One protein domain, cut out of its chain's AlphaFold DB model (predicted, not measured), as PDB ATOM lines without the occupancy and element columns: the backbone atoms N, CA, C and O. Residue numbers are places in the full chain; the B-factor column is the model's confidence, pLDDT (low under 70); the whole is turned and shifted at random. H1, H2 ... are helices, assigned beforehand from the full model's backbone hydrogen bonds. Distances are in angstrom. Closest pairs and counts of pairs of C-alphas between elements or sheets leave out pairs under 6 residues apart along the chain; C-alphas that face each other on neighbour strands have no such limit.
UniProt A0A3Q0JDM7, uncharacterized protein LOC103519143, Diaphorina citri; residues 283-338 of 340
ATOM      1  N   VAL A 283      22.264  86.317  -9.331       77.56
ATOM      2  CA  VAL A 283      22.287  86.966  -8.015       77.56
ATOM      3  C   VAL A 283      23.754  87.285  -7.712       77.56
ATOM      4  O   VAL A 283      24.448  86.468  -7.115       77.56
ATOM      5  N   SER A 284      24.256  88.412  -8.226       71.69
ATOM      6  CA  SER A 284      25.668  88.814  -8.068       71.69
ATOM      7  C   SER A 284      25.860  89.810  -6.918       71.69
ATOM      8  O   SER A 284      24.922  90.161  -6.200       71.69
ATOM      9  N   ASP A 285      27.098  90.272  -6.761       80.94
ATOM     10  CA  ASP A 285      27.483  91.433  -5.969       80.94
ATOM     11  C   ASP A 285      26.585  92.653  -6.240       80.94
ATOM     12  O   ASP A 285      26.290  93.017  -7.380       80.94
ATOM     13  N   LEU A 286      26.154  93.303  -5.157       80.00
ATOM     14  CA  LEU A 286      25.186  94.397  -5.220       80.00
ATOM     15  C   LEU A 286      25.695  95.578  -6.060       80.00
ATOM     16  O   LEU A 286      24.900  96.224  -6.729       80.00
ATOM     17  N   THR A 287      27.005  95.823  -6.070       83.94
ATOM     18  CA  THR A 287      27.629  96.928  -6.808       83.94
ATOM     19  C   THR A 287      27.462  96.772  -8.320       83.94
ATOM     20  O   THR A 287      27.034  97.709  -8.992       83.94
ATOM     21  N   SER A 288      27.746  95.582  -8.863       84.94
ATOM     22  CA  SER A 288      27.546  95.308 -10.292       84.94
ATOM     23  C   SER A 288      26.063  95.289 -10.647       84.94
ATOM     24  O   SER A 288      25.668  95.828 -11.681       84.94
ATOM     25  N   VAL A 289      25.226  94.731  -9.765       89.56
ATOM     26  CA  VAL A 289      23.771  94.751  -9.943       89.56
ATOM     27  C   VAL A 289      23.260  96.185 -10.002       89.56
ATOM     28  O   VAL A 289      22.530  96.488 -10.931       89.56
ATOM     29  N   GLU A 290      23.654  97.072  -9.084       89.19
ATOM     30  CA  GLU A 290      23.243  98.483  -9.061       89.19
ATOM     31  C   GLU A 290      23.626  99.224 -10.340       89.19
ATOM     32  O   GLU A 290      22.778  99.893 -10.931       89.19
ATOM     33  N   TYR A 291      24.871  99.067 -10.794       90.69
ATOM     34  CA  TYR A 291      25.338  99.682 -12.034       90.69
ATOM     35  C   TYR A 291      24.512  99.213 -13.239       90.69
ATOM     36  O   TYR A 291      23.948 100.027 -13.974       90.69
ATOM     37  N   LEU A 292      24.370  97.895 -13.409       90.62
ATOM     38  CA  LEU A 292      23.576  97.324 -14.497       90.62
ATOM     39  C   LEU A 292      22.095  97.696 -14.370       90.62
ATOM     40  O   LEU A 292      21.415  97.867 -15.381       90.62
ATOM     41  N   TRP A 293      21.589  97.865 -13.147       91.88
ATOM     42  CA  TRP A 293      20.231  98.322 -12.880       91.88
ATOM     43  C   TRP A 293      20.010  99.730 -13.437       91.88
ATOM     44  O   TRP A 293      19.013  99.961 -14.117       91.88
ATOM     45  N   GLU A 294      20.929 100.663 -13.205       89.56
ATOM     46  CA  GLU A 294      20.815 102.028 -13.730       89.56
ATOM     47  C   GLU A 294      20.904 102.063 -15.259       89.56
ATOM     48  O   GLU A 294      20.058 102.676 -15.909       89.56
ATOM     49  N   VAL A 295      21.851 101.331 -15.851       89.50
ATOM     50  CA  VAL A 295      22.047 101.308 -17.313       89.50
ATOM     51  C   VAL A 295      20.855 100.684 -18.048       89.50
ATOM     52  O   VAL A 295      20.500 101.104 -19.146       89.50
ATOM     53  N   THR A 296      20.191  99.700 -17.439       92.19
ATOM     54  CA  THR A 296      19.039  98.998 -18.037       92.19
ATOM     55  C   THR A 296      17.683  99.602 -17.655       92.19
ATOM     56  O   THR A 296      16.640  99.011 -17.947       92.19
ATOM     57  N   HIS A 297      17.666 100.763 -16.990       89.38
ATOM     58  CA  HIS A 297      16.461 101.367 -16.416       89.38
ATOM     59  C   HIS A 297      15.327 101.544 -17.434       89.38
ATOM     60  O   HIS A 297      14.218 101.053 -17.209       89.38
ATOM     61  N   ASP A 298      15.610 102.174 -18.575       85.38
ATOM     62  CA  ASP A 298      14.595 102.507 -19.580       85.38
ATOM     63  C   ASP A 298      13.909 101.263 -20.161       85.38
ATOM     64  O   ASP A 298      12.687 101.227 -20.318       85.38
ATOM     65  N   GLU A 299      14.679 100.215 -20.452       88.31
ATOM     66  CA  GLU A 299      14.151  98.962 -20.996       88.31
ATOM     67  C   GLU A 299      13.366  98.169 -19.943       88.31
ATOM     68  O   GLU A 299      12.284  97.652 -20.232       88.31
ATOM     69  N   ARG A 300      13.841  98.132 -18.691       89.31
ATOM     70  CA  ARG A 300      13.124  97.459 -17.597       89.31
ATOM     71  C   ARG A 300      11.828  98.177 -17.226       89.31
ATOM     72  O   ARG A 300      10.843  97.512 -16.912       89.31
ATOM     73  N   ILE A 301      11.777  99.506 -17.330       85.19
ATOM     74  CA  ILE A 301      10.534 100.271 -17.172       85.19
ATOM     75  C   ILE A 301       9.506  99.891 -18.242       85.19
ATOM     76  O   ILE A 301       8.325  99.719 -17.931       85.19
ATOM     77  N   LYS A 302       9.927  99.710 -19.499       85.44
ATOM     78  CA  LYS A 302       9.016  99.247 -20.558       85.44
ATOM     79  C   LYS A 302       8.431  97.871 -20.238       85.44
ATOM     80  O   LYS A 302       7.283  97.629 -20.598       85.44
ATOM     81  N   GLU A 303       9.183  96.983 -19.579       81.44
ATOM     82  CA  GLU A 303       8.661  95.692 -19.110       81.44
ATOM     83  C   GLU A 303       7.615  95.846 -17.999       81.44
ATOM     84  O   GLU A 303       6.593  95.170 -18.063       81.44
ATOM     85  N   ILE A 304       7.812  96.768 -17.048       82.06
ATOM     86  CA  ILE A 304       6.844  97.046 -15.966       82.06
ATOM     87  C   ILE A 304       5.506  97.554 -16.521       82.06
ATOM     88  O   ILE A 304       4.448  97.189 -16.019       82.06
ATOM     89  N   TYR A 305       5.535  98.388 -17.565       76.69
ATOM     90  CA  TYR A 305       4.325  98.967 -18.166       76.69
ATOM     91  C   TYR A 305       3.604  98.045 -19.164       76.69
ATOM     92  O   TYR A 305       2.565  98.431 -19.711       76.69
ATOM     93  N   LYS A 306       4.118  96.835 -19.431       79.38
ATOM     94  CA  LYS A 306       3.357  95.823 -20.177       79.38
ATOM     95  C   LYS A 306       2.190  95.333 -19.305       79.38
ATOM     96  O   LYS A 306       2.349  95.223 -18.094       79.38
ATOM     97  N   PRO A 307       1.018  95.023 -19.888       57.72
ATOM     98  CA  PRO A 307      -0.077  94.425 -19.130       57.72
ATOM     99  C   PRO A 307       0.390  93.088 -18.536       57.72
ATOM    100  O   PRO A 307       0.644  92.138 -19.272       57.72
ATOM    101  N   GLY A 308       0.540  93.042 -17.214       68.19
ATOM    102  CA  GLY A 308       1.077  91.909 -16.466       68.19
ATOM    103  C   GLY A 308       1.028  92.167 -14.959       68.19
ATOM    104  O   GLY A 308       0.722  93.279 -14.524       68.19
ATOM    105  N   ASN A 309       1.290  91.135 -14.154       70.12
ATOM    106  CA  ASN A 309       1.356  91.286 -12.707       70.12
ATOM    107  C   ASN A 309       2.751  91.798 -12.317       70.12
ATOM    108  O   ASN A 309       3.769  91.224 -12.693       70.12
ATOM    109  N   VAL A 310       2.797  92.851 -11.507       79.38
ATOM    110  CA  VAL A 310       4.004  93.326 -10.814       79.38
ATOM    111  C   VAL A 310       4.793  92.189 -10.174       79.38
ATOM    112  O   VAL A 310       6.022  92.204 -10.148       79.38
ATOM    113  N   VAL A 311       4.079  91.219  -9.610       82.19
ATOM    114  CA  VAL A 311       4.681  90.076  -8.932       82.19
ATOM    115  C   VAL A 311       5.547  89.285  -9.916       82.19
ATOM    116  O   VAL A 311       6.668  88.921  -9.573       82.19
ATOM    117  N   ASP A 312       5.108  89.134 -11.168       85.00
ATOM    118  CA  ASP A 312       5.880  88.468 -12.221       85.00
ATOM    119  C   ASP A 312       7.152  89.248 -12.560       85.00
ATOM    120  O   ASP A 312       8.195  88.650 -12.816       85.00
ATOM    121  N   TYR A 313       7.098  90.584 -12.517       86.75
ATOM    122  CA  TYR A 313       8.283  91.426 -12.680       86.75
ATOM    123  C   TYR A 313       9.283  91.212 -11.535       86.75
ATOM    124  O   TYR A 313      10.467  91.000 -11.783       86.75
ATOM    125  N   LEU A 314       8.823  91.181 -10.281       87.94
ATOM    126  CA  LEU A 314       9.694  90.902  -9.131       87.94
ATOM    127  C   LEU A 314      10.301  89.490  -9.185       87.94
ATOM    128  O   LEU A 314      11.434  89.291  -8.751       87.94
ATOM    129  N   HIS A 315       9.575  88.511  -9.730       88.69
ATOM    130  CA  HIS A 315      10.083  87.151  -9.919       88.69
ATOM    131  C   HIS A 315      11.117  87.033 -11.039       88.69
ATOM    132  O   HIS A 315      11.993  86.173 -10.948       88.69
ATOM    133  N   GLN A 316      11.047  87.890 -12.058       90.06
ATOM    134  CA  GLN A 316      12.003  87.895 -13.167       90.06
ATOM    135  C   GLN A 316      13.397  88.379 -12.768       90.06
ATOM    136  O   GLN A 316      14.355  88.018 -13.440       90.06
ATOM    137  N   PHE A 317      13.528  89.170 -11.699       91.38
ATOM    138  CA  PHE A 317      14.806  89.727 -11.253       91.38
ATOM    139  C   PHE A 317      15.137  89.244  -9.833       91.38
ATOM    140  O   PHE A 317      14.720  89.868  -8.852       91.38
ATOM    141  N   PRO A 318      15.900  88.145  -9.690       90.00
ATOM    142  CA  PRO A 318      16.199  87.527  -8.399       90.00
ATOM    143  C   PRO A 318      16.796  88.478  -7.350       90.00
ATOM    144  O   PRO A 318      16.500  88.342  -6.160       90.00
ATOM    145  N   SER A 319      17.585  89.469  -7.777       89.44
ATOM    146  CA  SER A 319      18.201  90.478  -6.905       89.44
ATOM    147  C   SER A 319      17.187  91.339  -6.144       89.44
ATOM    148  O   SER A 319      17.478  91.787  -5.037       89.44
ATOM    149  N   LEU A 320      15.971  91.517  -6.673       88.62
ATOM    150  CA  LEU A 320      14.912  92.295  -6.021       88.62
ATOM    151  C   LEU A 320      14.314  91.611  -4.793       88.62
ATOM    152  O   LEU A 320      13.685  92.268  -3.967       88.62
ATOM    153  N   ARG A 321      14.507  90.296  -4.665       87.44
ATOM    154  CA  ARG A 321      13.988  89.497  -3.547       87.44
ATOM    155  C   ARG A 321      14.919  89.491  -2.337       87.44
ATOM    156  O   ARG A 321      14.547  88.968  -1.290       87.44
ATOM    157  N   LEU A 322      16.130  90.025  -2.486       86.25
ATOM    158  CA  LEU A 322      17.084  90.162  -1.394       86.25
ATOM    159  C   LEU A 322      16.721  91.337  -0.493       86.25
ATOM    160  O   LEU A 322      16.022  92.261  -0.909       86.25
ATOM    161  N   LEU A 323      17.268  91.331   0.726       81.94
ATOM    162  CA  LEU A 323      17.052  92.417   1.673       81.94
ATOM    163  C   LEU A 323      17.479  93.759   1.078       81.94
ATOM    164  O   LEU A 323      16.743  94.704   1.221       81.94
ATOM    165  N   ASP A 324      18.578  93.869   0.335       82.31
ATOM    166  CA  ASP A 324      18.948  95.148  -0.292       82.31
ATOM    167  C   ASP A 324      18.211  95.443  -1.612       82.31
ATOM    168  O   ASP A 324      18.240  96.571  -2.109       82.31
ATOM    169  N   GLY A 325      17.483  94.464  -2.156       82.06
ATOM    170  CA  GLY A 325      16.752  94.571  -3.419       82.06
ATOM    171  C   GLY A 325      15.632  95.613  -3.395       82.06
ATOM    172  O   GLY A 325      15.361  96.247  -4.416       82.06
ATOM    173  N   TYR A 326      15.028  95.893  -2.232       81.25
ATOM    174  CA  TYR A 326      13.997  96.937  -2.132       81.25
ATOM    175  C   TYR A 326      14.539  98.331  -2.486       81.25
ATOM    176  O   TYR A 326      13.788  99.171  -2.987       81.25
ATOM    177  N   LYS A 327      15.842  98.584  -2.278       85.75
ATOM    178  CA  LYS A 327      16.485  99.855  -2.649       85.75
ATOM    179  C   LYS A 327      16.447 100.038  -4.164       85.75
ATOM    180  O   LYS A 327      16.101 101.116  -4.643       85.75
ATOM    181  N   LEU A 328      16.697  98.965  -4.913       85.75
ATOM    182  CA  LEU A 328      16.624  98.942  -6.373       85.75
ATOM    183  C   LEU A 328      15.199  99.198  -6.878       85.75
ATOM    184  O   LEU A 328      15.011  99.972  -7.820       85.75
ATOM    185  N   VAL A 329      14.187  98.613  -6.228       83.38
ATOM    186  CA  VAL A 329      12.772  98.867  -6.556       83.38
ATOM    187  C   VAL A 329      12.422 100.334  -6.332       83.38
ATOM    188  O   VAL A 329      11.876 100.967  -7.231       83.38
ATOM    189  N   SER A 330      12.812 100.902  -5.187       80.81
ATOM    190  CA  SER A 330      12.525 102.304  -4.855       80.81
ATOM    191  C   SER A 330      13.190 103.313  -5.801       80.81
ATOM    192  O   SER A 330      12.634 104.381  -6.041       80.81
ATOM    193  N   LYS A 331      14.345 102.960  -6.389       80.00
ATOM    194  CA  LYS A 331      15.003 103.737  -7.453       80.00
ATOM    195  C   LYS A 331      14.299 103.605  -8.810       80.00
ATOM    196  O   LYS A 331      14.445 104.475  -9.659       80.00
ATOM    197  N   THR A 332      13.582 102.505  -9.039       74.12
ATOM    198  CA  THR A 332      12.982 102.184 -10.346       74.12
ATOM    199  C   THR A 332      11.548 102.676 -10.454       74.12
ATOM    200  O   THR A 332      11.123 103.077 -11.532       74.12
ATOM    201  N   ILE A 333      10.795 102.625  -9.353       72.25
ATOM    202  CA  ILE A 333       9.365 102.905  -9.358       72.25
ATOM    203  C   ILE A 333       9.042 103.789  -8.159       72.25
ATOM    204  O   ILE A 333       9.242 103.394  -7.008       72.25
ATOM    205  N   SER A 334       8.548 104.997  -8.429       67.19
ATOM    206  CA  SER A 334       8.086 105.889  -7.372       67.19
ATOM    207  C   SER A 334       6.791 105.327  -6.793       67.19
ATOM    208  O   SER A 334       5.892 104.935  -7.534       67.19
ATOM    209  N   TRP A 335       6.647 105.323  -5.466       52.75
ATOM    210  CA  TRP A 335       5.418 104.877  -4.790       52.75
ATOM    211  C   TRP A 335       4.161 105.638  -5.260       52.75
ATOM    212  O   TRP A 335       3.055 105.114  -5.165       52.75
ATOM    213  N   SER A 336       4.325 106.839  -5.828       49.78
ATOM    214  CA  SER A 336       3.244 107.614  -6.458       49.78
ATOM    215  C   SER A 336       2.628 106.953  -7.693       49.78
ATOM    216  O   SER A 336       1.516 107.307  -8.076       49.78
ATOM    217  N   ASP A 337       3.337 106.013  -8.316       54.53
ATOM    218  CA  ASP A 337       2.914 105.359  -9.555       54.53
ATOM    219  C   ASP A 337       1.980 104.159  -9.286       54.53
ATOM    220  O   ASP A 337       1.419 103.593 -10.223       54.53
ATOM    221  N   TRP A 338       1.770 103.797  -8.010       51.81
ATOM    222  CA  TRP A 338       1.045 102.592  -7.576       51.81
ATOM    223  C   TRP A 338      -0.323 102.843  -6.956       51.81
ATOM    224  O   TRP A 338      -1.137 101.927  -6.896       51.81
TER     225      TRP A 338
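This is residues 283 to 338 of the 340 residues of the protein "uncharacterized protein LOC103519143" of Diaphorina citri (UniProt A0A3Q0JDM7). A loose U of short helices, H1 and H2 along one side and H3 and H4 folding back along the other, has H5 over one face; residues 305 to 311 stick out at the turn. The 56 printed residues hold five named helices, H1 to H5 in chain order, and no named strand: all helix. The whole is compact, with a radius of gyration of the C-alphas of 10.9 A, and spans 30 by 20 by 20 A.

H1, residues 286 to 295, runs 14.3 A from C-alpha 286 at (25.186, 94.397, -5.220). H2 is residues 297 to 304, 10.6 A; H3 310 to 316, 10.0 A; H4 318 to 321, 5.7 A. H5, residues 325 to 332, runs 11.0 A to C-alpha 332 at (12.982, 102.184, -10.346).

H1 and H5 are close but not clearly touching, closest C-alphas Glu 290 and Leu 328, 7.2 A, at a shallow tilt of 18 degrees, the same way. H4 and H5 touch only at the corner, closest C-alphas Ser 319 and Gly 325, 5.6 A. H3 and H5 are apart. Every O i to N i+4 pair is within hydrogen-bond range in H1, H2, H3 and H5; H4 is too short for one.

The C-alphas of Asp 285 and Pro 307 are farthest apart, 30.7 A. The printed part has no cut; the four links are tight. Residues 307 to 308 and 334 to 338 have pLDDT under 70.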